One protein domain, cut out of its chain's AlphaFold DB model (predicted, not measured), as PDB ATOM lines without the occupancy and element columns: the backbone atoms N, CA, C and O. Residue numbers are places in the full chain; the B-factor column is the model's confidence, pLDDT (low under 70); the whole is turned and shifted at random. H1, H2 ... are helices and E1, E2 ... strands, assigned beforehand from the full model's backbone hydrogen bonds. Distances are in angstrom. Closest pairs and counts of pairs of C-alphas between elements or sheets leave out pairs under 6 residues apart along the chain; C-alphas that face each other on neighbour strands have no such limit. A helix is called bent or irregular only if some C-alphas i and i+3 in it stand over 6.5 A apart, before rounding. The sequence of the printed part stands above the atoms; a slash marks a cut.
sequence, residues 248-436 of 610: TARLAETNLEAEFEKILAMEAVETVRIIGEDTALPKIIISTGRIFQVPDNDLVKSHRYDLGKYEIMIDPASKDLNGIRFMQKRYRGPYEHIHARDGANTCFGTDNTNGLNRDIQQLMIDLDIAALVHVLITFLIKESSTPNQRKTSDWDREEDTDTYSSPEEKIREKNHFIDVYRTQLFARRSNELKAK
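What this domain is: This is residues 248 to 436 of the 610 residues of an uncharacterized protein of Candidatus Yanofskybacteria bacterium RIFCSPLOWO2_01_FULL_44_22 (UniProt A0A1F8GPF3). What does the domain look like? A strongly twisted wall of four antiparallel strands, in the order E1, E2, E5, E6, has H2, H4 and H5a over one face, and H3 packs on H4. The E3 and E4 hairpin extends the strands E2 and E5, and the long helix H5 runs past the E1 edge until its residues 431 to 436 stick out. What is its make-up? The printed part has 189 residues with five named helices and six named strands, in the order H1 H2 E1 E2 E3 E4 E5 E6 H3 H4 H5, of mixed class. It is compact, with a radius of gyration of the C-alphas of 17.3 A, and spans 50 by 44 by 28 A.

How they stand to each other: How do the strands pair? After H1, residues 248 to 253, and H2, residues 256 to 264, E1, residues 269 to 275, forms a hairpin with E2, residues 283 to 288, N 273 and O 285 being 2.9 A apart. E2 runs on at 73 degrees into E3, residues 291 to 293, in a hairpin with E4, residues 305 to 308, N 293 and O 305 being 2.8 A apart. E5, residues 310 to 314, is antiparallel to E2, N 286 and O 312 being 2.9 A apart, and forms a hairpin with E6, residues 324 to 328, N 313 and O 325 being 2.8 A apart. Which helices are on the sheet E1 E2 E5 E6? H2, at a height of 8.7 A, and H4, residues 369 to 382, at 9.5 A, are on the same face, making two layers, helices on one face of a sheet. H4 touches H2, Ile 263 and Ala 370 having the closest C-alphas at 5.7 A, and forms a helical hairpin with H3, residues 357 to 366, Leu 363 and Leu 372 having the closest at 5.8 A. Where is H5, residues 407 to 436? By its hydrogen bonds it was assigned as one helix, but it is bent, C-alphas 423 and 426 being 6.5 A apart, into H5a, residues 407 to 423, and H5b, residues 426 to 436. H5a is on the same face as H2 and touches it at a steep tilt of 55 degrees, Leu 256 and Ile 418 having the closest C-alphas at 6.0 A, while H4 and H5a are apart. In H1, H2, H3, H4, H5a and H5b every O i to N i+4 pair is within hydrogen-bond range.

Where its parts are: Where are the ends? H1 begins at C-alpha 248, (70.335, 118.357, 93.543), and H5b ends at C-alpha 436, (74.661, 126.067, 80.913). Which elements are longer? From first to last C-alpha, H5a measures 24.2 A, H4 19.5 A and E1 16.8 A.

The domain as a whole: How large is it? The C-alphas farthest apart, of Lys 301 and Ala 435, are 54.2 A apart, and the printed part has no cut. Which links are long? Those from E3 to E4, E6 to H3 and H4 to H5. Where is confidence low? The pLDDT is under 70 in residues 276 to 281, 296 to 302, 343 to 347, 349 to 355 and 401.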
ATOM      1  N   THR A 248      71.676 118.201  92.952       81.31
ATOM      2  CA  THR A 248      70.335 118.357  93.543       81.31
ATOM      3  C   THR A 248      69.966 117.207  94.480       81.31
ATOM      4  O   THR A 248      69.446 117.463  95.564       81.31
ATOM      5  N   ALA A 249      70.247 115.958  94.092       80.19
ATOM      6  CA  ALA A 249      70.026 114.784  94.936       80.19
ATOM      7  C   ALA A 249      70.865 114.862  96.215       80.19
ATOM      8  O   ALA A 249      70.337 114.708  97.313       80.19
ATOM      9  N   ARG A 250      72.144 115.230  96.079       74.25
ATOM     10  CA  ARG A 250      73.045 115.429  97.209       74.25
ATOM     11  C   ARG A 250      72.512 116.467  98.191       74.25
ATOM     12  O   ARG A 250      72.461 116.183  99.376       74.25
ATOM     13  N   LEU A 251      72.054 117.637  97.737       75.94
ATOM     14  CA  LEU A 251      71.478 118.628  98.659       75.94
ATOM     15  C   LEU A 251      70.276 118.075  99.441       75.94
ATOM     16  O   LEU A 251      70.108 118.413 100.611       75.94
ATOM     17  N   ALA A 252      69.433 117.267  98.797       76.62
ATOM     18  CA  ALA A 252      68.259 116.690  99.440       76.62
ATOM     19  C   ALA A 252      68.624 115.645 100.510       76.62
ATOM     20  O   ALA A 252      67.922 115.534 101.513       76.62
ATOM     21  N   GLU A 253      69.710 114.899 100.304       75.06
ATOM     22  CA  GLU A 253      70.169 113.830 101.199       75.06
ATOM     23  C   GLU A 253      71.153 114.320 102.276       75.06
ATOM     24  O   GLU A 253      71.228 113.744 103.364       75.06
ATOM     25  N   THR A 254      71.903 115.390 102.005       76.25
ATOM     26  CA  THR A 254      72.936 115.902 102.904       76.25
ATOM     27  C   THR A 254      72.330 116.558 104.145       76.25
ATOM     28  O   THR A 254      71.711 117.625 104.100       76.25
ATOM     29  N   ASN A 255      72.618 115.969 105.305       85.31
ATOM     30  CA  ASN A 255      72.432 116.626 106.591       85.31
ATOM     31  C   ASN A 255      73.611 117.578 106.864       85.31
ATOM     32  O   ASN A 255      74.638 117.170 107.401       85.31
ATOM     33  N   LEU A 256      73.447 118.853 106.499       86.38
ATOM     34  CA  LEU A 256      74.487 119.884 106.644       86.38
ATOM     35  C   LEU A 256      74.902 120.133 108.102       86.38
ATOM     36  O   LEU A 256      76.052 120.484 108.353       86.38
ATOM     37  N   GLU A 257      74.003 119.916 109.069       89.12
ATOM     38  CA  GLU A 257      74.372 119.964 110.491       89.12
ATOM     39  C   GLU A 257      75.353 118.844 110.835       89.12
ATOM     40  O   GLU A 257      76.367 119.084 111.487       89.12
ATOM     41  N   ALA A 258      75.079 117.627 110.359       89.12
ATOM     42  CA  ALA A 258      75.964 116.490 110.564       89.12
ATOM     43  C   ALA A 258      77.295 116.648 109.812       89.12
ATOM     44  O   ALA A 258      78.322 116.222 110.331       89.12
ATOM     45  N   GLU A 259      77.312 117.269 108.627       87.94
ATOM     46  CA  GLU A 259      78.563 117.581 107.921       87.94
ATOM     47  C   GLU A 259      79.428 118.583 108.694       87.94
ATOM     48  O   GLU A 259      80.624 118.340 108.848       87.94
ATOM     49  N   PHE A 260      78.843 119.658 109.235       92.19
ATOM     50  CA  PHE A 260      79.570 120.626 110.063       92.19
ATOM     51  C   PHE A 260      80.194 119.961 111.298       92.19
ATOM     52  O   PHE A 260      81.385 120.120 111.565       92.19
ATOM     53  N   GLU A 261      79.414 119.152 112.021       91.88
ATOM     54  CA  GLU A 261      79.919 118.416 113.185       91.88
ATOM     55  C   GLU A 261      80.962 117.361 112.789       91.88
ATOM     56  O   GLU A 261      81.941 117.165 113.506       91.88
ATOM     57  N   LYS A 262      80.810 116.717 111.625       92.19
ATOM     58  CA  LYS A 262      81.800 115.773 111.093       92.19
ATOM     59  C   LYS A 262      83.129 116.460 110.800       92.19
ATOM     60  O   LYS A 262      84.158 115.865 111.095       92.19
ATOM     61  N   ILE A 263      83.118 117.672 110.237       92.06
ATOM     62  CA  ILE A 263      84.335 118.460 109.990       92.06
ATOM     63  C   ILE A 263      85.003 118.837 111.313       92.06
ATOM     64  O   ILE A 263      86.198 118.614 111.470       92.06
ATOM     65  N   LEU A 264      84.238 119.348 112.282       91.81
ATOM     66  CA  LEU A 264      84.772 119.695 113.603       91.81
ATOM     67  C   LEU A 264      85.342 118.494 114.365       91.81
ATOM     68  O   LEU A 264      86.249 118.657 115.173       91.81
ATOM     69  N   ALA A 265      84.810 117.298 114.128       91.06
ATOM     70  CA  ALA A 265      85.306 116.070 114.736       91.06
ATOM     71  C   ALA A 265      86.561 115.499 114.044       91.06
ATOM     72  O   ALA A 265      87.098 114.498 114.521       91.06
ATOM     73  N   MET A 266      87.017 116.076 112.923       91.94
ATOM     74  CA  MET A 266      88.234 115.618 112.245       91.94
ATOM     75  C   MET A 266      89.471 115.895 113.097       91.94
ATOM     76  O   MET A 266      89.556 116.894 113.811       91.94
ATOM     77  N   GLU A 267      90.452 114.998 112.994       80.88
ATOM     78  CA  GLU A 267      91.719 115.149 113.703       80.88
ATOM     79  C   GLU A 267      92.356 116.503 113.371       80.88
ATOM     80  O   GLU A 267      92.458 116.893 112.210       80.88
ATOM     81  N   ALA A 268      92.775 117.212 114.419       85.19
ATOM     82  CA  ALA A 268      93.406 118.520 114.344       85.19
ATOM     83  C   ALA A 268      92.542 119.667 113.792       85.19
ATOM     84  O   ALA A 268      93.105 120.720 113.532       85.19
ATOM     85  N   VAL A 269      91.217 119.552 113.668       91.69
ATOM     86  CA  VAL A 269      90.346 120.722 113.427       91.69
ATOM     87  C   VAL A 269      89.950 121.356 114.767       91.69
ATOM     88  O   VAL A 269      89.466 120.669 115.661       91.69
ATOM     89  N   GLU A 270      90.167 122.666 114.927       91.25
ATOM     90  CA  GLU A 270      89.772 123.434 116.122       91.25
ATOM     91  C   GLU A 270      88.455 124.191 115.892       91.25
ATOM     92  O   GLU A 270      87.539 124.103 116.714       91.25
ATOM     93  N   THR A 271      88.324 124.902 114.766       92.62
ATOM     94  CA  THR A 271      87.100 125.639 114.408       92.62
ATOM     95  C   THR A 271      86.826 125.620 112.906       92.62
ATOM     96  O   THR A 271      87.731 125.510 112.078       92.62
ATOM     97  N   VAL A 272      85.544 125.754 112.564       92.75
ATOM     98  CA  VAL A 272      85.048 126.044 111.215       92.75
ATOM     99  C   VAL A 272      84.342 127.392 111.267       92.75
ATOM    100  O   VAL A 272      83.394 127.563 112.037       92.75
ATOM    101  N   ARG A 273      84.801 128.349 110.465       91.19
ATOM    102  CA  ARG A 273      84.198 129.679 110.362       91.19
ATOM    103  C   ARG A 273      83.901 130.027 108.922       91.19
ATOM    104  O   ARG A 273      84.583 129.572 108.003       91.19
ATOM    105  N   ILE A 274      82.894 130.864 108.733       85.88
ATOM    106  CA  ILE A 274      82.571 131.429 107.430       85.88
ATOM    107  C   ILE A 274      82.901 132.920 107.451       85.88
ATOM    108  O   ILE A 274      82.374 133.663 108.270       85.88
ATOM    109  N   ILE A 275      83.789 133.357 106.558       81.00
ATOM    110  CA  ILE A 275      84.212 134.757 106.455       81.00
ATOM    111  C   ILE A 275      83.822 135.300 105.087       81.00
ATOM    112  O   ILE A 275      84.321 134.842 104.059       81.00
ATOM    113  N   GLY A 276      82.965 136.314 105.066       66.44
ATOM    114  CA  GLY A 276      82.597 137.041 103.859       66.44
ATOM    115  C   GLY A 276      82.203 138.478 104.172       66.44
ATOM    116  O   GLY A 276      81.708 138.771 105.257       66.44
ATOM    117  N   GLU A 277      82.436 139.368 103.213       58.66
ATOM    118  CA  GLU A 277      81.782 140.679 103.156       58.66
ATOM    119  C   GLU A 277      80.479 140.535 102.359       58.66
ATOM    120  O   GLU A 277      80.409 139.688 101.468       58.66
ATOM    121  N   ASP A 278      79.484 141.397 102.592       56.81
ATOM    122  CA  ASP A 278      78.154 141.349 101.944       56.81
ATOM    123  C   ASP A 278      78.177 141.336 100.397       56.81
ATOM    124  O   ASP A 278      77.160 141.075  99.753       56.81
ATOM    125  N   THR A 279      79.324 141.624  99.771       47.00
ATOM    126  CA  THR A 279      79.490 141.728  98.312       47.00
ATOM    127  C   THR A 279      80.310 140.600  97.672       47.00
ATOM    128  O   THR A 279      80.346 140.503  96.443       47.00
ATOM    129  N   ALA A 280      80.936 139.720  98.460       63.59
ATOM    130  CA  ALA A 280      81.744 138.603  97.966       63.59
ATOM    131  C   ALA A 280      81.169 137.258  98.425       63.59
ATOM    132  O   ALA A 280      80.506 137.174  99.455       63.59
ATOM    133  N   LEU A 281      81.440 136.182  97.670       69.25
ATOM    134  CA  LEU A 281      81.104 134.849  98.168       69.25
ATOM    135  C   LEU A 281      81.900 134.585  99.455       69.25
ATOM    136  O   LEU A 281      83.124 134.759  99.454       69.25
ATOM    137  N   PRO A 282      81.231 134.156 100.530       81.06
ATOM    138  CA  PRO A 282      81.881 133.858 101.785       81.06
ATOM    139  C   PRO A 282      82.795 132.640 101.635       81.06
ATOM    140  O   PRO A 282      82.486 131.658 100.953       81.06
ATOM    141  N   LYS A 283      83.950 132.733 102.282       87.56
ATOM    142  CA  LYS A 283      85.000 131.724 102.300       87.56
ATOM    143  C   LYS A 283      84.853 130.865 103.540       87.56
ATOM    144  O   LYS A 283      84.469 131.354 104.602       87.56
ATOM    145  N   ILE A 284      85.199 129.594 103.408       89.62
ATOM    146  CA  ILE A 284      85.205 128.647 104.518       89.62
ATOM    147  C   ILE A 284      86.619 128.623 105.087       89.62
ATOM    148  O   ILE A 284      87.571 128.357 104.354       89.62
ATOM    149  N   ILE A 285      86.757 128.921 106.374       92.25
ATOM    150  CA  ILE A 285      88.023 128.900 107.102       92.25
ATOM    151  C   ILE A 285      88.002 127.731 108.077       92.25
ATOM    152  O   ILE A 285      87.137 127.655 108.950       92.25
ATOM    153  N   ILE A 286      88.965 126.829 107.924       93.75
ATOM    154  CA  ILE A 286      89.201 125.721 108.848       93.75
ATOM    155  C   ILE A 286      90.467 126.033 109.636       93.75
ATOM    156  O   ILE A 286      91.566 125.991 109.080       93.75
ATOM    157  N   SER A 287      90.325 126.343 110.919       93.69
ATOM    158  CA  SER A 287      91.473 126.499 111.811       93.69
ATOM    159  C   SER A 287      91.877 125.141 112.350       93.69
ATOM    160  O   SER A 287      91.042 124.399 112.874       93.69
ATOM    161  N   THR A 288      93.163 124.825 112.249       92.44
ATOM    162  CA  THR A 288      93.711 123.577 112.761       92.44
ATOM    163  C   THR A 288      94.370 123.766 114.123       92.44
ATOM    164  O   THR A 288      94.991 124.793 114.409       92.44
ATOM    165  N   GLY A 289      94.335 122.712 114.931       90.19
ATOM    166  CA  GLY A 289      95.290 122.491 116.003       90.19
ATOM    167  C   GLY A 289      96.677 122.160 115.457       90.19
ATOM    168  O   GLY A 289      96.959 122.304 114.262       90.19
ATOM    169  N   ARG A 290      97.579 121.745 116.352       90.94
ATOM    170  CA  ARG A 290      98.950 121.380 115.971       90.94
ATOM    171  C   ARG A 290      98.937 120.207 114.997       90.94
ATOM    172  O   ARG A 290      98.446 119.130 115.335       90.94
ATOM    173  N   ILE A 291      99.530 120.411 113.828       91.50
ATOM    174  CA  ILE A 291      99.697 119.377 112.817       91.50
ATOM    175  C   ILE A 291     101.065 118.730 112.981       91.50
ATOM    176  O   ILE A 291     102.103 119.394 112.961       91.50
ATOM    177  N   PHE A 292     101.052 117.405 113.083       91.44
ATOM    178  CA  PHE A 292     102.254 116.589 113.044       91.44
ATOM    179  C   PHE A 292     102.262 115.775 111.758       91.44
ATOM    180  O   PHE A 292     101.433 114.879 111.602       91.44
ATOM    181  N   GLN A 293     103.210 116.058 110.869       90.06
ATOM    182  CA  GLN A 293     103.410 115.240 109.685       90.06
ATOM    183  C   GLN A 293     104.147 113.955 110.061       90.06
ATOM    184  O   GLN A 293     105.145 113.967 110.790       90.06
ATOM    185  N   VAL A 294     103.639 112.843 109.544       86.69
ATOM    186  CA  VAL A 294     104.160 111.493 109.720       86.69
ATOM    187  C   VAL A 294     104.357 110.903 108.320       86.69
ATOM    188  O   VAL A 294     103.435 110.276 107.801       86.69
ATOM    189  N   PRO A 295     105.518 111.137 107.676       78.69
ATOM    190  CA  PRO A 295     105.770 110.636 106.331       78.69
ATOM    191  C   PRO A 295     105.689 109.110 106.296       78.69
ATOM    192  O   PRO A 295     106.362 108.434 107.080       78.69
ATOM    193  N   ASP A 296     104.873 108.577 105.388       65.06
ATOM    194  CA  ASP A 296     104.692 107.138 105.199       65.06
ATOM    195  C   ASP A 296     105.836 106.605 104.322       65.06
ATOM    196  O   ASP A 296     105.740 106.525 103.099       65.06
ATOM    197  N   ASN A 297     106.996 106.371 104.938       61.59
ATOM    198  CA  ASN A 297     108.168 105.831 104.257       61.59
ATOM    199  C   ASN A 297     108.672 104.610 105.036       61.59
ATOM    200  O   ASN A 297     109.224 104.753 106.129       61.59
ATOM    201  N   ASP A 298     108.493 103.417 104.460       52.78
ATOM    202  CA  ASP A 298     108.755 102.096 105.068       52.78
ATOM    203  C   ASP A 298     110.197 101.894 105.593       52.78
ATOM    204  O   ASP A 298     110.505 100.896 106.246       52.78
ATOM    205  N   LEU A 299     111.107 102.835 105.324       51.38
ATOM    206  CA  LEU A 299     112.538 102.736 105.608       51.38
ATOM    207  C   LEU A 299     113.009 103.528 106.842       51.38
ATOM    208  O   LEU A 299     114.157 103.360 107.260       51.38
ATOM    209  N   VAL A 300     112.171 104.366 107.464       52.38
ATOM    210  CA  VAL A 300     112.559 105.176 108.635       52.38
ATOM    211  C   VAL A 300     111.465 105.087 109.694       52.38
ATOM    212  O   VAL A 300     110.307 105.352 109.398       52.38
ATOM    213  N   LYS A 301     111.809 104.751 110.952       51.56
ATOM    214  CA  LYS A 301     110.875 104.891 112.089       51.56
ATOM    215  C   LYS A 301     110.236 106.277 112.006       51.56
ATOM    216  O   LYS A 301     110.965 107.267 112.072       51.56
ATOM    217  N   SER A 302     108.922 106.335 111.823       57.06
ATOM    218  CA  SER A 302     108.199 107.553 111.469       57.06
ATOM    219  C   SER A 302     108.424 108.657 112.510       57.06
ATOM    220  O   SER A 302     107.915 108.618 113.632       57.06
ATOM    221  N   HIS A 303     109.271 109.631 112.168       70.50
ATOM    222  CA  HIS A 303     109.552 110.766 113.040       70.50
ATOM    223  C   HIS A 303     108.363 111.735 113.018       70.50
ATOM    224  O   HIS A 303     107.844 112.084 111.962       70.50
ATOM    225  N   ARG A 304     107.945 112.137 114.224       86.44
ATOM    226  CA  ARG A 304     106.990 113.209 114.557       86.44
ATOM    227  C   ARG A 304     107.426 114.590 114.047       86.44
ATOM    228  O   ARG A 304     108.114 115.245 114.825       86.44
ATOM    229  N   TYR A 305     107.077 115.063 112.847       90.06
ATOM    230  CA  TYR A 305     107.460 116.423 112.419       90.06
ATOM    231  C   TYR A 305     106.378 117.453 112.751       90.06
ATOM    232  O   TYR A 305     105.303 117.443 112.163       90.06
ATOM    233  N   ASP A 306     106.657 118.353 113.692       91.38
ATOM    234  CA  ASP A 306     105.738 119.433 114.070       91.38
ATOM    235  C   ASP A 306     105.771 120.581 113.050       91.38
ATOM    236  O   ASP A 306     106.781 121.284 112.921       91.38
ATOM    237  N   LEU A 307     104.660 120.751 112.330       90.31
ATOM    238  CA  LEU A 307     104.471 121.784 111.309       90.31
ATOM    239  C   LEU A 307     103.850 123.077 111.868       90.31
ATOM    240  O   LEU A 307     103.786 124.097 111.182       90.31
ATOM    241  N   GLY A 308     103.377 123.058 113.113       90.62
ATOM    242  CA  GLY A 308     102.609 124.149 113.699       90.62
ATOM    243  C   GLY A 308     101.110 124.096 113.394       90.62
ATOM    244  O   GLY A 308     100.541 123.026 113.176       90.62
ATOM    245  N   LYS A 309     100.452 125.258 113.442       91.81
ATOM    246  CA  LYS A 309      99.006 125.417 113.197       91.81
ATOM    247  C   LYS A 309      98.734 126.116 111.864       91.81
ATOM    248  O   LYS A 309      99.460 127.043 111.500       91.81
ATOM    249  N   TYR A 310      97.653 125.730 111.188       91.38
ATOM    250  CA  TYR A 310      97.236 126.282 109.900       91.38
ATOM    251  C   TYR A 310      95.804 126.828 109.938       91.38
ATOM    252  O   TYR A 310      94.958 126.375 110.703       91.38
ATOM    253  N   GLU A 311      95.534 127.792 109.069       92.00
ATOM    254  CA  GLU A 311      94.202 128.141 108.588       92.00
ATOM    255  C   GLU A 311      94.083 127.682 107.139       92.00
ATOM    256  O   GLU A 311      94.852 128.102 106.271       92.00
ATOM    257  N   ILE A 312      93.119 126.812 106.867       91.94
ATOM    258  CA  ILE A 312      92.807 126.357 105.517       91.94
ATOM    259  C   ILE A 312      91.642 127.203 105.017       91.94
ATOM    260  O   ILE A 312      90.510 127.060 105.478       91.94
ATOM    261  N   MET A 313      91.929 128.095 104.076       90.94
ATOM    262  CA  MET A 313      90.927 128.895 103.388       90.94
ATOM    263  C   MET A 313      90.453 128.145 102.149       90.94
ATOM    264  O   MET A 313      91.256 127.827 101.273       90.94
ATOM    265  N   ILE A 314      89.149 127.919 102.055       89.44
ATOM    266  CA  ILE A 314      88.480 127.355 100.886       89.44
ATOM    267  C   ILE A 314      87.568 128.441 100.317       89.44
ATOM    268  O   ILE A 314      86.638 128.896 100.982       89.44
ATOM    269  N   ASP A 315      87.855 128.862  99.090       87.06
ATOM    270  CA  ASP A 315      87.059 129.789  98.292       87.06
ATOM    271  C   ASP A 315      86.210 129.005  97.277       87.06
ATOM    272  O   ASP A 315      86.715 128.588  96.222       87.06
ATOM    273  N   PRO A 316      84.906 128.824  97.545       77.62
ATOM    274  CA  PRO A 316      84.015 128.081  96.661       77.62
ATOM    275  C   PRO A 316      83.819 128.752  95.290       77.62
ATOM    276  O   PRO A 316      83.339 128.111  94.353       77.62
ATOM    277  N   ALA A 317      84.169 130.038  95.138       75.94
ATOM    278  CA  ALA A 317      84.020 130.775  93.887       75.94
ATOM    279  C   ALA A 317      85.041 130.350  92.825       75.94
ATOM    280  O   ALA A 317      84.725 130.360  91.632       75.94
ATOM    281  N   SER A 318      86.258 129.985  93.245       76.06
ATOM    282  CA  SER A 318      87.380 129.763  92.329       76.06
ATOM    283  C   SER A 318      87.246 128.483  91.504       76.06
ATOM    284  O   SER A 318      87.896 128.414  90.467       76.06
ATOM    285  N   LYS A 319      86.448 127.488  91.939       70.69
ATOM    286  CA  LYS A 319      86.209 126.153  91.311       70.69
ATOM    287  C   LYS A 319      87.449 125.312  90.955       70.69
ATOM    288  O   LYS A 319      87.307 124.149  90.589       70.69
ATOM    289  N   ASP A 320      88.631 125.886  91.108       75.94
ATOM    290  CA  ASP A 320      89.945 125.343  90.818       75.94
ATOM    291  C   ASP A 320      90.780 125.314  92.102       75.94
ATOM    292  O   ASP A 320      90.435 125.933  93.111       75.94
ATOM    293  N   LEU A 321      91.929 124.637  92.045       77.88
ATOM    294  CA  LEU A 321      92.848 124.462  93.178       77.88
ATOM    295  C   LEU A 321      93.327 125.782  93.798       77.88
ATOM    296  O   LEU A 321      93.614 125.830  94.989       77.88
ATOM    297  N   ASN A 322      93.346 126.867  93.021       78.25
ATOM    298  CA  ASN A 322      93.699 128.210  93.497       78.25
ATOM    299  C   ASN A 322      92.713 128.767  94.541       78.25
ATOM    300  O   ASN A 322      93.023 129.751  95.219       78.25
ATOM    301  N   GLY A 323      91.532 128.152  94.666       83.00
ATOM    302  CA  GLY A 323      90.562 128.450  95.712       83.00
ATOM    303  C   GLY A 323      90.969 127.935  97.089       83.00
ATOM    304  O   GLY A 323      90.363 128.342  98.071       83.00
ATOM    305  N   ILE A 324      91.980 127.071  97.188       88.06
ATOM    306  CA  ILE A 324      92.446 126.513  98.458       88.06
ATOM    307  C   ILE A 324      93.772 127.167  98.826       88.06
ATOM    308  O   ILE A 324      94.709 127.187  98.027       88.06
ATOM    309  N   ARG A 325      93.867 127.702 100.044       88.56
ATOM    310  CA  ARG A 325      95.112 128.264 100.579       88.56
ATOM    311  C   ARG A 325      95.350 127.790 101.997       88.56
ATOM    312  O   ARG A 325      94.440 127.813 102.818       88.56
ATOM    313  N   PHE A 326      96.596 127.436 102.275       89.94
ATOM    314  CA  PHE A 326      97.074 127.192 103.626       89.94
ATOM    315  C   PHE A 326      97.770 128.457 104.113       89.94
ATOM    316  O   PHE A 326      98.685 128.964 103.460       89.94
ATOM    317  N   MET A 327      97.309 128.974 105.240       89.56
ATOM    318  CA  MET A 327      97.894 130.122 105.914       89.56
ATOM    319  C   MET A 327      98.473 129.648 107.239       89.56
ATOM    320  O   MET A 327      97.827 128.901 107.971       89.56
ATOM    321  N   GLN A 328      99.706 130.026 107.545       87.94
ATOM    322  CA  GLN A 328     100.344 129.602 108.789       87.94
ATOM    323  C   GLN A 328      99.855 130.491 109.944       87.94
ATOM    324  O   GLN A 328     100.032 131.709 109.902       87.94
ATOM    325  N   LYS A 329      99.288 129.897 111.005       86.44
ATOM    326  CA  LYS A 329      98.910 130.654 112.213       86.44
ATOM    327  C   LYS A 329     100.148 131.074 113.015       86.44
ATOM    328  O   LYS A 329     101.285 130.740 112.677       86.44
ATOM    329  N   ARG A 330      99.910 131.799 114.113       85.38
ATOM    330  CA  ARG A 330     100.953 132.300 115.019       85.38
ATOM    331  C   ARG A 330     101.887 131.196 115.512       85.38
ATOM    332  O   ARG A 330     103.091 131.367 115.439       85.38
ATOM    333  N   TYR A 331     101.357 130.037 115.905       89.38
ATOM    334  CA  TYR A 331     102.206 128.903 116.267       89.38
ATOM    335  C   TYR A 331     102.862 128.271 115.027       89.38
ATOM    336  O   TYR A 331     102.203 127.578 114.238       89.38
ATOM    337  N   ARG A 332     104.177 128.474 114.889       88.25
ATOM    338  CA  ARG A 332     105.018 127.949 113.804       88.25
ATOM    339  C   ARG A 332     105.970 126.895 114.357       88.25
ATOM    340  O   ARG A 332     106.918 127.222 115.073       88.25
ATOM    341  N   GLY A 333     105.708 125.634 114.013       88.69
ATOM    342  CA  GLY A 333     106.544 124.506 114.414       88.69
ATOM    343  C   GLY A 333     107.951 124.569 113.797       88.69
ATOM    344  O   GLY A 333     108.207 125.375 112.901       88.69
ATOM    345  N   PRO A 334     108.892 123.716 114.243       90.25
ATOM    346  CA  PRO A 334     110.260 123.683 113.719       90.25
ATOM    347  C   PRO A 334     110.366 123.306 112.236       90.25
ATOM    348  O   PRO A 334     111.428 123.491 111.638       90.25
ATOM    349  N   TYR A 335     109.298 122.755 111.656       90.94
ATOM    350  CA  TYR A 335     109.255 122.272 110.285       90.94
ATOM    351  C   TYR A 335     108.183 122.996 109.456       90.94
ATOM    352  O   TYR A 335     107.254 123.609 109.979       90.94
ATOM    353  N   GLU A 336     108.335 122.949 108.137       88.69
ATOM    354  CA  GLU A 336     107.415 123.502 107.149       88.69
ATOM    355  C   GLU A 336     107.041 122.433 106.124       88.69
ATOM    356  O   GLU A 336     107.913 121.763 105.559       88.69
ATOM    357  N   HIS A 337     105.743 122.317 105.843       88.50
ATOM    358  CA  HIS A 337     105.253 121.437 104.791       88.50
ATOM    359  C   HIS A 337     105.787 121.886 103.424       88.50
ATOM    360  O   HIS A 337     105.637 123.047 103.039       88.50
ATOM    361  N   ILE A 338     106.370 120.964 102.649       82.81
ATOM    362  CA  ILE A 338     107.019 121.299 101.368       82.81
ATOM    363  C   ILE A 338     106.048 121.981 100.395       82.81
ATOM    364  O   ILE A 338     106.435 122.926  99.698       82.81
ATOM    365  N   HIS A 339     104.801 121.507 100.369       79.94
ATOM    366  CA  HIS A 339     103.799 121.869  99.366       79.94
ATOM    367  C   HIS A 339     102.713 122.833  99.862       79.94
ATOM    368  O   HIS A 339     101.978 123.371  99.040       79.94
ATOM    369  N   ALA A 340     102.613 123.062 101.175       79.00
ATOM    370  CA  ALA A 340     101.586 123.904 101.796       79.00
ATOM    371  C   ALA A 340     102.255 125.117 102.455       79.00
ATOM    372  O   ALA A 340     102.293 125.253 103.679       79.00
ATOM    373  N   ARG A 341     102.870 125.953 101.612       71.00
ATOM    374  CA  ARG A 341     103.563 127.171 102.045       71.00
ATOM    375  C   ARG A 341     102.575 128.315 102.211       71.00
ATOM    376  O   ARG A 341     101.647 128.455 101.417       71.00
ATOM    377  N   ASP A 342     102.840 129.145 103.211       73.19
ATOM    378  CA  ASP A 342     102.000 130.277 103.590       73.19
ATOM    379  C   ASP A 342     101.702 131.195 102.390       73.19
ATOM    380  O   ASP A 342     102.612 131.747 101.767       73.19
ATOM    381  N   GLY A 343     100.422 131.308 102.022       62.25
ATOM    382  CA  GLY A 343      99.951 132.197 100.953       62.25
ATOM    383  C   GLY A 343     100.362 131.823  99.520       62.25
ATOM    384  O   GLY A 343     100.074 132.588  98.598       62.25
ATOM    385  N   ALA A 344     101.001 130.670  99.303       68.12
ATOM    386  CA  ALA A 344     101.406 130.196  97.980       68.12
ATOM    387  C   ALA A 344     100.394 129.201  97.383       68.12
ATOM    388  O   ALA A 344      99.654 128.524  98.099       68.12
ATOM    389  N   ASN A 345     100.391 129.071  96.051       66.62
ATOM    390  CA  ASN A 345      99.607 128.033  95.382       66.62
ATOM    391  C   ASN A 345     100.097 126.650  95.834       66.62
ATOM    392  O   ASN A 345     101.285 126.338  95.733       66.62
ATOM    393  N   THR A 346      99.174 125.835  96.339       68.69
ATOM    394  CA  THR A 346      99.482 124.497  96.857       68.69
ATOM    395  C   THR A 346      99.459 123.485  95.720       68.69
ATOM    396  O   THR A 346      98.552 123.497  94.889       68.69
ATOM    397  N   CYS A 347     100.457 122.606  95.683       69.88
ATOM    398  CA  CYS A 347     100.530 121.514  94.721       69.88
ATOM    399  C   CYS A 347     100.266 120.183  95.435       69.88
ATOM    400  O   CYS A 347     101.047 119.809  96.307       69.88
ATOM    401  N   PHE A 348      99.198 119.460  95.082       76.12
ATOM    402  CA  PHE A 348      98.824 118.193  95.729       76.12
ATOM    403  C   PHE A 348      99.363 116.951  94.980       76.12
ATOM    404  O   PHE A 348      98.665 115.941  94.846       76.12
ATOM    405  N   GLY A 349     100.588 117.034  94.446       65.12
ATOM    406  CA  GLY A 349     101.280 115.952  93.723       65.12
ATOM    407  C   GLY A 349     102.162 116.450  92.571       65.12
ATOM    408  O   GLY A 349     102.054 117.601  92.162       65.12
ATOM    409  N   THR A 350     103.057 115.607  92.046       52.31
ATOM    410  CA  THR A 350     104.106 116.027  91.092       52.31
ATOM    411  C   THR A 350     103.659 116.188  89.634       52.31
ATOM    412  O   THR A 350     104.399 116.815  88.891       52.31
ATOM    413  N   ASP A 351     102.477 115.704  89.224       50.81
ATOM    414  CA  ASP A 351     101.921 115.912  87.872       50.81
ATOM    415  C   ASP A 351     100.382 115.776  87.836       50.81
ATOM    416  O   ASP A 351      99.787 115.078  88.658       50.81
ATOM    417  N   ASN A 352      99.730 116.381  86.830       46.91
ATOM    418  CA  ASN A 352      98.266 116.355  86.613       46.91
ATOM    419  C   ASN A 352      97.660 114.947  86.415       46.91
ATOM    420  O   ASN A 352      96.437 114.803  86.392       46.91
ATOM    421  N   THR A 353      98.490 113.920  86.239       44.06
ATOM    422  CA  THR A 353      98.082 112.526  86.020       44.06
ATOM    423  C   THR A 353      98.313 111.618  87.230       44.06
ATOM    424  O   THR A 353      97.650 110.591  87.313       44.06
ATOM    425  N   ASN A 354      99.180 112.001  88.176       50.66
ATOM    426  CA  ASN A 354      99.565 111.205  89.350       50.66
ATOM    427  C   ASN A 354      99.577 112.085  90.620       50.66
ATOM    428  O   ASN A 354     100.635 112.381  91.175       50.66
ATOM    429  N   GLY A 355      98.403 112.537  91.070       67.38
ATOM    430  CA  GLY A 355      98.247 113.351  92.283       67.38
ATOM    431  C   GLY A 355      96.781 113.600  92.658       67.38
ATOM    432  O   GLY A 355      95.880 113.306  91.874       67.38
ATOM    433  N   LEU A 356      96.538 114.189  93.834       77.12
ATOM    434  CA  LEU A 356      95.190 114.459  94.373       77.12
ATOM    435  C   LEU A 356      94.497 115.665  93.712       77.12
ATOM    436  O   LEU A 356      93.339 115.954  94.001       77.12
ATOM    437  N   ASN A 357      95.185 116.374  92.811       80.31
ATOM    438  CA  ASN A 357      94.701 117.587  92.147       80.31
ATOM    439  C   ASN A 357      93.325 117.401  91.478       80.31
ATOM    440  O   ASN A 357      92.439 118.237  91.649       80.31
ATOM    441  N   ARG A 358      93.129 116.300  90.738       78.69
ATOM    442  CA  ARG A 358      91.859 116.011  90.050       78.69
ATOM    443  C   ARG A 358      90.731 115.724  91.040       78.69
ATOM    444  O   ARG A 358      89.624 116.224  90.851       78.69
ATOM    445  N   ASP A 359      91.021 114.955  92.085       83.62
ATOM    446  CA  ASP A 359      90.038 114.577  93.099       83.62
ATOM    447  C   ASP A 359      89.618 115.798  93.925       83.62
ATOM    448  O   ASP A 359      88.431 116.052  94.092       83.62
ATOM    449  N   ILE A 360      90.573 116.630  94.347       85.56
ATOM    450  CA  ILE A 360      90.306 117.889  95.059       85.56
ATOM    451  C   ILE A 360      89.484 118.845  94.191       85.56
ATOM    452  O   ILE A 360      88.516 119.433  94.675       85.56
ATOM    453  N   GLN A 361      89.821 118.985  92.905       83.69
ATOM    454  CA  GLN A 361      89.039 119.816  91.989       83.69
ATOM    455  C   GLN A 361      87.611 119.278  91.825       83.69
ATOM    456  O   GLN A 361      86.663 120.061  91.793       83.69
ATOM    457  N   GLN A 362      87.432 117.956  91.776       81.38
ATOM    458  CA  GLN A 362      86.110 117.339  91.719       81.38
ATOM    459  C   GLN A 362      85.305 117.600  93.003       81.38
ATOM    460  O   GLN A 362      84.153 118.014  92.917       81.38
ATOM    461  N   LEU A 363      85.918 117.475  94.185       85.00
ATOM    462  CA  LEU A 363      85.271 117.782  95.468       85.00
ATOM    463  C   LEU A 363      84.892 119.269  95.584       85.00
ATOM    464  O   LEU A 363      83.799 119.586  96.050       85.00
ATOM    465  N   MET A 364      85.739 120.182  95.092       83.81
ATOM    466  CA  MET A 364      85.424 121.616  94.975       83.81
ATOM    467  C   MET A 364      84.232 121.868  94.038       83.81
ATOM    468  O   MET A 364      83.371 122.700  94.323       83.81
ATOM    469  N   ILE A 365      84.170 121.147  92.915       78.25
ATOM    470  CA  ILE A 365      83.098 121.236  91.912       78.25
ATOM    471  C   ILE A 365      81.757 120.717  92.447       78.25
ATOM    472  O   ILE A 365      80.715 121.307  92.134       78.25
ATOM    473  N   ASP A 366      81.799 119.633  93.222       76.12
ATOM    474  CA  ASP A 366      80.640 118.962  93.821       76.12
ATOM    475  C   ASP A 366      80.213 119.590  95.157       76.12
ATOM    476  O   ASP A 366      79.192 119.194  95.721       76.12
ATOM    477  N   LEU A 367      80.970 120.589  95.631       78.88
ATOM    478  CA  LEU A 367      80.820 121.257  96.927       78.88
ATOM    479  C   LEU A 367      80.933 120.297  98.125       78.88
ATOM    480  O   LEU A 367      80.385 120.565  99.183       78.88
ATOM    481  N   ASP A 368      81.685 119.202  98.006       83.06
ATOM    482  CA  ASP A 368      81.894 118.239  99.094       83.06
ATOM    483  C   ASP A 368      82.870 118.754 100.158       83.06
ATOM    484  O   ASP A 368      84.012 118.301 100.252       83.06
ATOM    485  N   ILE A 369      82.448 119.731 100.956       85.38
ATOM    486  CA  ILE A 369      83.353 120.406 101.890       85.38
ATOM    487  C   ILE A 369      83.892 119.439 102.948       85.38
ATOM    488  O   ILE A 369      85.070 119.507 103.282       85.38
ATOM    489  N   ALA A 370      83.088 118.493 103.437       88.50
ATOM    490  CA  ALA A 370      83.559 117.541 104.438       88.50
ATOM    491  C   ALA A 370      84.630 116.589 103.882       88.50
ATOM    492  O   ALA A 370      85.686 116.429 104.496       88.50
ATOM    493  N   ALA A 371      84.403 115.965 102.721       89.06
ATOM    494  CA  ALA A 371      85.425 115.104 102.128       89.06
ATOM    495  C   ALA A 371      86.652 115.911 101.683       89.06
ATOM    496  O   ALA A 371      87.779 115.446 101.851       89.06
ATOM    497  N   LEU A 372      86.450 117.133 101.185       90.75
ATOM    498  CA  LEU A 372      87.529 118.044 100.827       90.75
ATOM    499  C   LEU A 372      88.420 118.345 102.035       90.75
ATOM    500  O   LEU A 372      89.621 118.106 101.968       90.75
ATOM    501  N   VAL A 373      87.850 118.806 103.152       92.12
ATOM    502  CA  VAL A 373      88.622 119.112 104.367       92.12
ATOM    503  C   VAL A 373      89.356 117.873 104.869       92.12
ATOM    504  O   VAL A 373      90.537 117.962 105.189       92.12
ATOM    505  N   HIS A 374      88.714 116.703 104.846       92.12
ATOM    506  CA  HIS A 374      89.372 115.452 105.213       92.12
ATOM    507  C   HIS A 374      90.611 115.167 104.348       92.12
ATOM    508  O   HIS A 374      91.665 114.819 104.882       92.12
ATOM    509  N   VAL A 375      90.512 115.336 103.025       91.44
ATOM    510  CA  VAL A 375      91.650 115.164 102.106       91.44
ATOM    511  C   VAL A 375      92.744 116.196 102.386       91.44
ATOM    512  O   VAL A 375      93.912 115.822 102.438       91.44
ATOM    513  N   LEU A 376      92.392 117.463 102.625       91.25
ATOM    514  CA  LEU A 376      93.361 118.532 102.905       91.25
ATOM    515  C   LEU A 376      94.103 118.322 104.234       91.25
ATOM    516  O   LEU A 376      95.317 118.493 104.290       91.25
ATOM    517  N   ILE A 377      93.399 117.902 105.287       91.38
ATOM    518  CA  ILE A 377      94.009 117.562 106.579       91.38
ATOM    519  C   ILE A 377      94.886 116.313 106.443       91.38
ATOM    520  O   ILE A 377      96.024 116.298 106.909       91.38
ATOM    521  N   THR A 378      94.396 115.285 105.746       89.88
ATOM    522  CA  THR A 378      95.172 114.063 105.488       89.88
ATOM    523  C   THR A 378      96.446 114.374 104.710       89.88
ATOM    524  O   THR A 378      97.496 113.832 105.039       89.88
ATOM    525  N   PHE A 379      96.375 115.270 103.724       88.62
ATOM    526  CA  PHE A 379      97.530 115.740 102.967       88.62
ATOM    527  C   PHE A 379      98.585 116.380 103.877       88.62
ATOM    528  O   PHE A 379      99.752 116.020 103.785       88.62
ATOM    529  N   LEU A 380      98.186 117.246 104.815       88.88
ATOM    530  CA  LEU A 380      99.128 117.851 105.764       88.88
ATOM    531  C   LEU A 380      99.778 116.829 106.716       88.88
ATOM    532  O   LEU A 380     100.922 117.014 107.131       88.88
ATOM    533  N   ILE A 381      99.054 115.771 107.094       88.88
ATOM    534  CA  ILE A 381      99.517 114.783 108.082       88.88
ATOM    535  C   ILE A 381     100.347 113.670 107.435       88.88
ATOM    536  O   ILE A 381     101.349 113.249 108.006       88.88
ATOM    537  N   LYS A 382      99.926 113.151 106.280       85.94
ATOM    538  CA  LYS A 382     100.432 111.884 105.722       85.94
ATOM    539  C   LYS A 382     101.270 112.037 104.463       85.94
ATOM    540  O   LYS A 382     101.624 111.024 103.865       85.94
ATOM    541  N   GLU A 383     101.579 113.257 104.037       81.69
ATOM    542  CA  GLU A 383     102.382 113.414 102.831       81.69
ATOM    543  C   GLU A 383     103.761 112.745 102.981       81.69
ATOM    544  O   GLU A 383     104.441 112.874 104.003       81.69
ATOM    545  N   SER A 384     104.146 111.994 101.950       77.62
ATOM    546  CA  SER A 384     105.333 111.135 101.901       77.62
ATOM    547  C   SER A 384     106.662 111.901 101.958       77.62
ATOM    548  O   SER A 384     107.679 111.377 102.423       77.62
ATOM    549  N   SER A 385     106.667 113.155 101.508       80.38
ATOM    550  CA  SER A 385     107.860 113.996 101.447       80.38
ATOM    551  C   SER A 385     108.277 114.502 102.834       80.38
ATOM    552  O   SER A 385     107.478 115.095 103.552       80.38
ATOM    553  N   THR A 386     109.547 114.331 103.218       83.44
ATOM    554  CA  THR A 386     110.060 114.834 104.509       83.44
ATOM    555  C   THR A 386     109.988 116.366 104.571       83.44
ATOM    556  O   THR A 386     110.533 117.008 103.677       83.44
ATOM    557  N   PRO A 387     109.376 116.981 105.600       87.25
ATOM    558  CA  PRO A 387     109.203 118.431 105.644       87.25
ATOM    559  C   PRO A 387     110.528 119.192 105.785       87.25
ATOM    560  O   PRO A 387     111.529 118.671 106.283       87.25
ATOM    561  N   ASN A 388     110.526 120.462 105.377       87.94
ATOM    562  CA  ASN A 388     111.705 121.322 105.461       87.94
ATOM    563  C   ASN A 388     111.906 121.814 106.894       87.94
ATOM    564  O   ASN A 388     110.961 122.260 107.538       87.94
ATOM    565  N   GLN A 389     113.140 121.811 107.388       89.19
ATOM    566  CA  GLN A 389     113.451 122.432 108.674       89.19
ATOM    567  C   GLN A 389     113.447 123.964 108.536       89.19
ATOM    568  O   GLN A 389     114.167 124.520 107.703       89.19
ATOM    569  N   ARG A 390     112.661 124.657 109.366       87.00
ATOM    570  CA  ARG A 390     112.665 126.125 109.450       87.00
ATOM    571  C   ARG A 390     113.914 126.610 110.185       87.00
ATOM    572  O   ARG A 390     114.414 125.931 111.087       87.00
ATOM    573  N   LYS A 391     114.381 127.823 109.876       86.56
ATOM    574  CA  LYS A 391     115.404 128.484 110.700       86.56
ATOM    575  C   LYS A 391     114.821 128.786 112.077       86.56
ATOM    576  O   LYS A 391     113.661 129.162 112.179       86.56
ATOM    577  N   THR A 392     115.637 128.694 113.124       81.31
ATOM    578  CA  THR A 392     115.197 128.924 114.511       81.31
ATOM    579  C   THR A 392     114.598 130.318 114.738       81.31
ATOM    580  O   THR A 392     113.749 130.473 115.604       81.31
ATOM    581  N   SER A 393     115.012 131.322 113.953       80.00
ATOM    582  CA  SER A 393     114.445 132.682 113.958       80.00
ATOM    583  C   SER A 393     112.998 132.757 113.472       80.00
ATOM    584  O   SER A 393     112.312 133.727 113.767       80.00
ATOM    585  N   ASP A 394     112.560 131.753 112.713       75.81
ATOM    586  CA  ASP A 394     111.255 131.712 112.050       75.81
ATOM    587  C   ASP A 394     110.262 130.842 112.841       75.81
ATOM    588  O   ASP A 394     109.118 130.653 112.422       75.81
ATOM    589  N   TRP A 395     110.720 130.281 113.969       78.81
ATOM    590  CA  TRP A 395     109.903 129.525 114.907       78.81
ATOM    591  C   TRP A 395     109.153 130.506 115.795       78.81
ATOM    592  O   TRP A 395     109.749 131.412 116.374       78.81
ATOM    593  N   ASP A 396     107.866 130.262 115.972       79.44
ATOM    594  CA  ASP A 396     107.053 130.999 116.922       79.44
ATOM    595  C   ASP A 396     106.324 129.978 117.790       79.44
ATOM    596  O   ASP A 396     105.556 129.142 117.311       79.44
ATOM    597  N   ARG A 397     106.669 129.986 119.080       76.56
ATOM    598  CA  ARG A 397     106.143 129.035 120.063       76.56
ATOM    599  C   ARG A 397     104.886 129.543 120.748       76.56
ATOM    600  O   ARG A 397     104.353 128.829 121.593       76.56
ATOM    601  N   GLU A 398     104.433 130.745 120.414       79.06
ATOM    602  CA  GLU A 398     103.236 131.311 121.004       79.06
ATOM    603  C   GLU A 398     102.008 130.552 120.493       79.06
ATOM    604  O   GLU A 398     101.651 130.586 119.313       79.06
ATOM    605  N   GLU A 399     101.399 129.785 121.396       72.38
ATOM    606  CA  GLU A 399     100.168 129.062 121.117       72.38
ATOM    607  C   GLU A 399      98.999 130.037 121.173       72.38
ATOM    608  O   GLU A 399      98.607 130.488 122.247       72.38
ATOM    609  N   ASP A 400      98.429 130.338 120.009       71.94
ATOM    610  CA  ASP A 400      97.087 130.902 119.936       71.94
ATOM    611  C   ASP A 400      96.073 129.746 119.907       71.94
ATOM    612  O   ASP A 400      96.211 128.799 119.116       71.94
ATOM    613  N   THR A 401      95.096 129.769 120.809       65.81
ATOM    614  CA  THR A 401      93.992 128.801 120.849       65.81
ATOM    615  C   THR A 401      92.797 129.408 120.145       65.81
ATOM    616  O   THR A 401      92.076 130.214 120.730       65.81
ATOM    617  N   ASP A 402      92.569 128.999 118.898       73.81
ATOM    618  CA  ASP A 402      91.414 129.453 118.133       73.81
ATOM    619  C   ASP A 402      90.254 128.477 118.334       73.81
ATOM    620  O   ASP A 402      89.937 127.666 117.467       73.81
ATOM    621  N   THR A 403      89.670 128.521 119.531       82.75
ATOM    622  CA  THR A 403      88.495 127.736 119.932       82.75
ATOM    623  C   THR A 403      87.268 128.633 120.047       82.75
ATOM    624  O   THR A 403      87.397 129.810 120.376       82.75
ATOM    625  N   TYR A 404      86.067 128.080 119.863       87.50
ATOM    626  CA  TYR A 404      84.836 128.825 120.141       87.50
ATOM    627  C   TYR A 404      84.790 129.281 121.606       87.50
ATOM    628  O   TYR A 404      84.966 128.478 122.523       87.50
ATOM    629  N   SER A 405      84.499 130.562 121.823       84.81
ATOM    630  CA  SER A 405      84.461 131.196 123.145       84.81
ATOM    631  C   SER A 405      83.244 130.754 123.962       84.81
ATOM    632  O   SER A 405      83.244 130.859 125.189       84.81
ATOM    633  N   SER A 406      82.187 130.277 123.291       88.19
ATOM    634  CA  SER A 406      80.988 129.730 123.926       88.19
ATOM    635  C   SER A 406      80.232 128.739 123.019       88.19
ATOM    636  O   SER A 406      80.406 128.759 121.793       88.19
ATOM    637  N   PRO A 407      79.349 127.886 123.578       89.75
ATOM    638  CA  PRO A 407      78.457 127.035 122.788       89.75
ATOM    639  C   PRO A 407      77.556 127.827 121.829       89.75
ATOM    640  O   PRO A 407      77.271 127.367 120.725       89.75
ATOM    641  N   GLU A 408      77.131 129.032 122.216       91.75
ATOM    642  CA  GLU A 408      76.320 129.917 121.378       91.75
ATOM    643  C   GLU A 408      77.102 130.415 120.158       91.75
ATOM    644  O   GLU A 408      76.526 130.512 119.075       91.75
ATOM    645  N   GLU A 409      78.404 130.694 120.295       88.44
ATOM    646  CA  GLU A 409      79.267 131.031 119.156       88.44
ATOM    647  C   GLU A 409      79.327 129.872 118.156       88.44
ATOM    648  O   GLU A 409      79.067 130.079 116.972       88.44
ATOM    649  N   LYS A 410      79.549 128.642 118.640       89.56
ATOM    650  CA  LYS A 410      79.536 127.439 117.796       89.56
ATOM    651  C   LYS A 410      78.200 127.270 117.061       89.56
ATOM    652  O   LYS A 410      78.184 126.961 115.873       89.56
ATOM    653  N   ILE A 411      77.071 127.475 117.748       90.88
ATOM    654  CA  ILE A 411      75.736 127.373 117.136       90.88
ATOM    655  C   ILE A 411      75.539 128.447 116.058       90.88
ATOM    656  O   ILE A 411      74.983 128.143 115.002       90.88
ATOM    657  N   ARG A 412      76.000 129.686 116.290       90.31
ATOM    658  CA  ARG A 412      75.943 130.757 115.283       90.31
ATOM    659  C   ARG A 412      76.734 130.390 114.030       90.31
ATOM    660  O   ARG A 412      76.177 130.478 112.942       90.31
ATOM    661  N   GLU A 413      77.970 129.920 114.183       90.12
ATOM    662  CA  GLU A 413      78.817 129.505 113.055       90.12
ATOM    663  C   GLU A 413      78.233 128.300 112.308       90.12
ATOM    664  O   GLU A 413      78.198 128.300 111.079       90.12
ATOM    665  N   LYS A 414      77.663 127.317 113.023       91.75
ATOM    666  CA  LYS A 414      76.935 126.194 112.407       91.75
ATOM    667  C   LYS A 414      75.773 126.683 111.542       91.75
ATOM    668  O   LYS A 414      75.633 126.275 110.391       91.75
ATOM    669  N   ASN A 415      74.931 127.560 112.087       90.19
ATOM    670  CA  ASN A 415      73.785 128.100 111.354       90.19
ATOM    671  C   ASN A 415      74.237 128.936 110.151       90.19
ATOM    672  O   ASN A 415      73.628 128.844 109.086       90.19
ATOM    673  N   HIS A 416      75.319 129.703 110.300       88.12
ATOM    674  CA  HIS A 416      75.886 130.499 109.218       88.12
ATOM    675  C   HIS A 416      76.468 129.619 108.097       88.12
ATOM    676  O   HIS A 416      76.180 129.862 106.927       88.12
ATOM    677  N   PHE A 417      77.178 128.537 108.442       88.56
ATOM    678  CA  PHE A 417      77.636 127.509 107.500       88.56
ATOM    679  C   PHE A 417      76.473 126.920 106.692       88.56
ATOM    680  O   PHE A 417      76.533 126.870 105.463       88.56
ATOM    681  N   ILE A 418      75.392 126.518 107.366       88.12
ATOM    682  CA  ILE A 418      74.216 125.919 106.718       88.12
ATOM    683  C   ILE A 418      73.534 126.909 105.775       88.12
ATOM    684  O   ILE A 418      73.179 126.537 104.653       88.12
ATOM    685  N   ASP A 419      73.334 128.146 106.232       86.38
ATOM    686  CA  ASP A 419      72.683 129.185 105.442       86.38
ATOM    687  C   ASP A 419      73.481 129.474 104.170       86.38
ATOM    688  O   ASP A 419      72.961 129.305 103.068       86.38
ATOM    689  N   VAL A 420      74.775 129.771 104.302       84.75
ATOM    690  CA  VAL A 420      75.670 130.056 103.175       84.75
ATOM    691  C   VAL A 420      75.724 128.902 102.178       84.75
ATOM    692  O   VAL A 420      75.630 129.114 100.962       84.75
ATOM    693  N   TYR A 421      75.830 127.667 102.669       84.12
ATOM    694  CA  TYR A 421      75.886 126.491 101.811       84.12
ATOM    695  C   TYR A 421      74.607 126.348 100.968       84.12
ATOM    696  O   TYR A 421      74.674 126.106  99.759       84.12
ATOM    697  N   ARG A 422      73.429 126.547 101.577       82.19
ATOM    698  CA  ARG A 422      72.130 126.435 100.893       82.19
ATOM    699  C   ARG A 422      71.841 127.616  99.972       82.19
ATOM    700  O   ARG A 422      71.488 127.414  98.808       82.19
ATOM    701  N   THR A 423      71.939 128.836 100.493       78.12
ATOM    702  CA  THR A 423      71.415 130.041  99.837       78.12
ATOM    703  C   THR A 423      72.403 130.656  98.858       78.12
ATOM    704  O   THR A 423      71.975 131.264  97.879       78.12
ATOM    705  N   GLN A 424      73.708 130.449  99.057       79.81
ATOM    706  CA  GLN A 424      74.737 131.071  98.226       79.81
ATOM    707  C   GLN A 424      75.475 130.051  97.363       79.81
ATOM    708  O   GLN A 424      75.520 130.210  96.142       79.81
ATOM    709  N   LEU A 425      76.013 128.979  97.952       79.38
ATOM    710  CA  LEU A 425      76.860 128.029  97.220       79.38
ATOM    711  C   LEU A 425      76.045 127.119  96.300       79.38
ATOM    712  O   LEU A 425      76.257 127.102  95.082       79.38
ATOM    713  N   PHE A 426      75.059 126.413  96.857       80.00
ATOM    714  CA  PHE A 426      74.214 125.515  96.080       80.00
ATOM    715  C   PHE A 426      73.358 126.267  95.058       80.00
ATOM    716  O   PHE A 426      73.336 125.900  93.881       80.00
ATOM    717  N   ALA A 427      72.655 127.320  95.487       79.38
ATOM    718  CA  ALA A 427      71.744 128.060  94.617       79.38
ATOM    719  C   ALA A 427      72.480 128.638  93.400       79.38
ATOM    720  O   ALA A 427      72.028 128.473  92.264       79.38
ATOM    721  N   ARG A 428      73.662 129.233  93.609       79.06
ATOM    722  CA  ARG A 428      74.508 129.724  92.517       79.06
ATOM    723  C   ARG A 428      74.940 128.593  91.592       79.06
ATOM    724  O   ARG A 428      74.791 128.727  90.380       79.06
ATOM    725  N   ARG A 429      75.432 127.474  92.134       79.50
ATOM    726  CA  ARG A 429      75.896 126.338  91.324       79.50
ATOM    727  C   ARG A 429      74.774 125.727  90.489       79.50
ATOM    728  O   ARG A 429      74.965 125.460  89.303       79.50
ATOM    729  N   SER A 430      73.600 125.552  91.090       84.19
ATOM    730  CA  SER A 430      72.394 125.090  90.405       84.19
ATOM    731  C   SER A 430      72.005 126.057  89.286       84.19
ATOM    732  O   SER A 430      71.774 125.622  88.161       84.19
ATOM    733  N   ASN A 431      72.010 127.368  89.546       86.38
ATOM    734  CA  ASN A 431      71.678 128.382  88.545       86.38
ATOM    735  C   ASN A 431      72.685 128.425  87.388       86.38
ATOM    736  O   ASN A 431      72.277 128.493  86.231       86.38
ATOM    737  N   GLU A 432      73.984 128.322  87.666       85.75
ATOM    738  CA  GLU A 432      75.025 128.236  86.635       85.75
ATOM    739  C   GLU A 432      74.869 126.981  85.764       85.75
ATOM    740  O   GLU A 432      74.976 127.062  84.539       85.75
ATOM    741  N   LEU A 433      74.595 125.820  86.373       86.88
ATOM    742  CA  LEU A 433      74.357 124.576  85.639       86.88
ATOM    743  C   LEU A 433      73.068 124.650  84.816       86.88
ATOM    744  O   LEU A 433      73.089 124.262  83.652       86.88
ATOM    745  N   LYS A 434      71.979 125.212  85.356       91.81
ATOM    746  CA  LYS A 434      70.733 125.456  84.606       91.81
ATOM    747  C   LYS A 434      70.967 126.383  83.420       91.81
ATOM    748  O   LYS A 434      70.513 126.081  82.322       91.81
ATOM    749  N   ALA A 435      71.705 127.475  83.616       92.81
ATOM    750  CA  ALA A 435      72.052 128.396  82.541       92.81
ATOM    751  C   ALA A 435      72.889 127.702  81.456       92.81
ATOM    752  O   ALA A 435      72.611 127.863  80.269       92.81
ATOM    753  N   LYS A 436      73.869 126.875  81.849       92.75
ATOM    754  CA  LYS A 436      74.661 126.067  80.913       92.75
ATOM    755  C   LYS A 436      73.794 125.059  80.150       92.75
ATOM    756  O   LYS A 436      73.949 124.948  78.940       92.75
TER     757      LYS A 436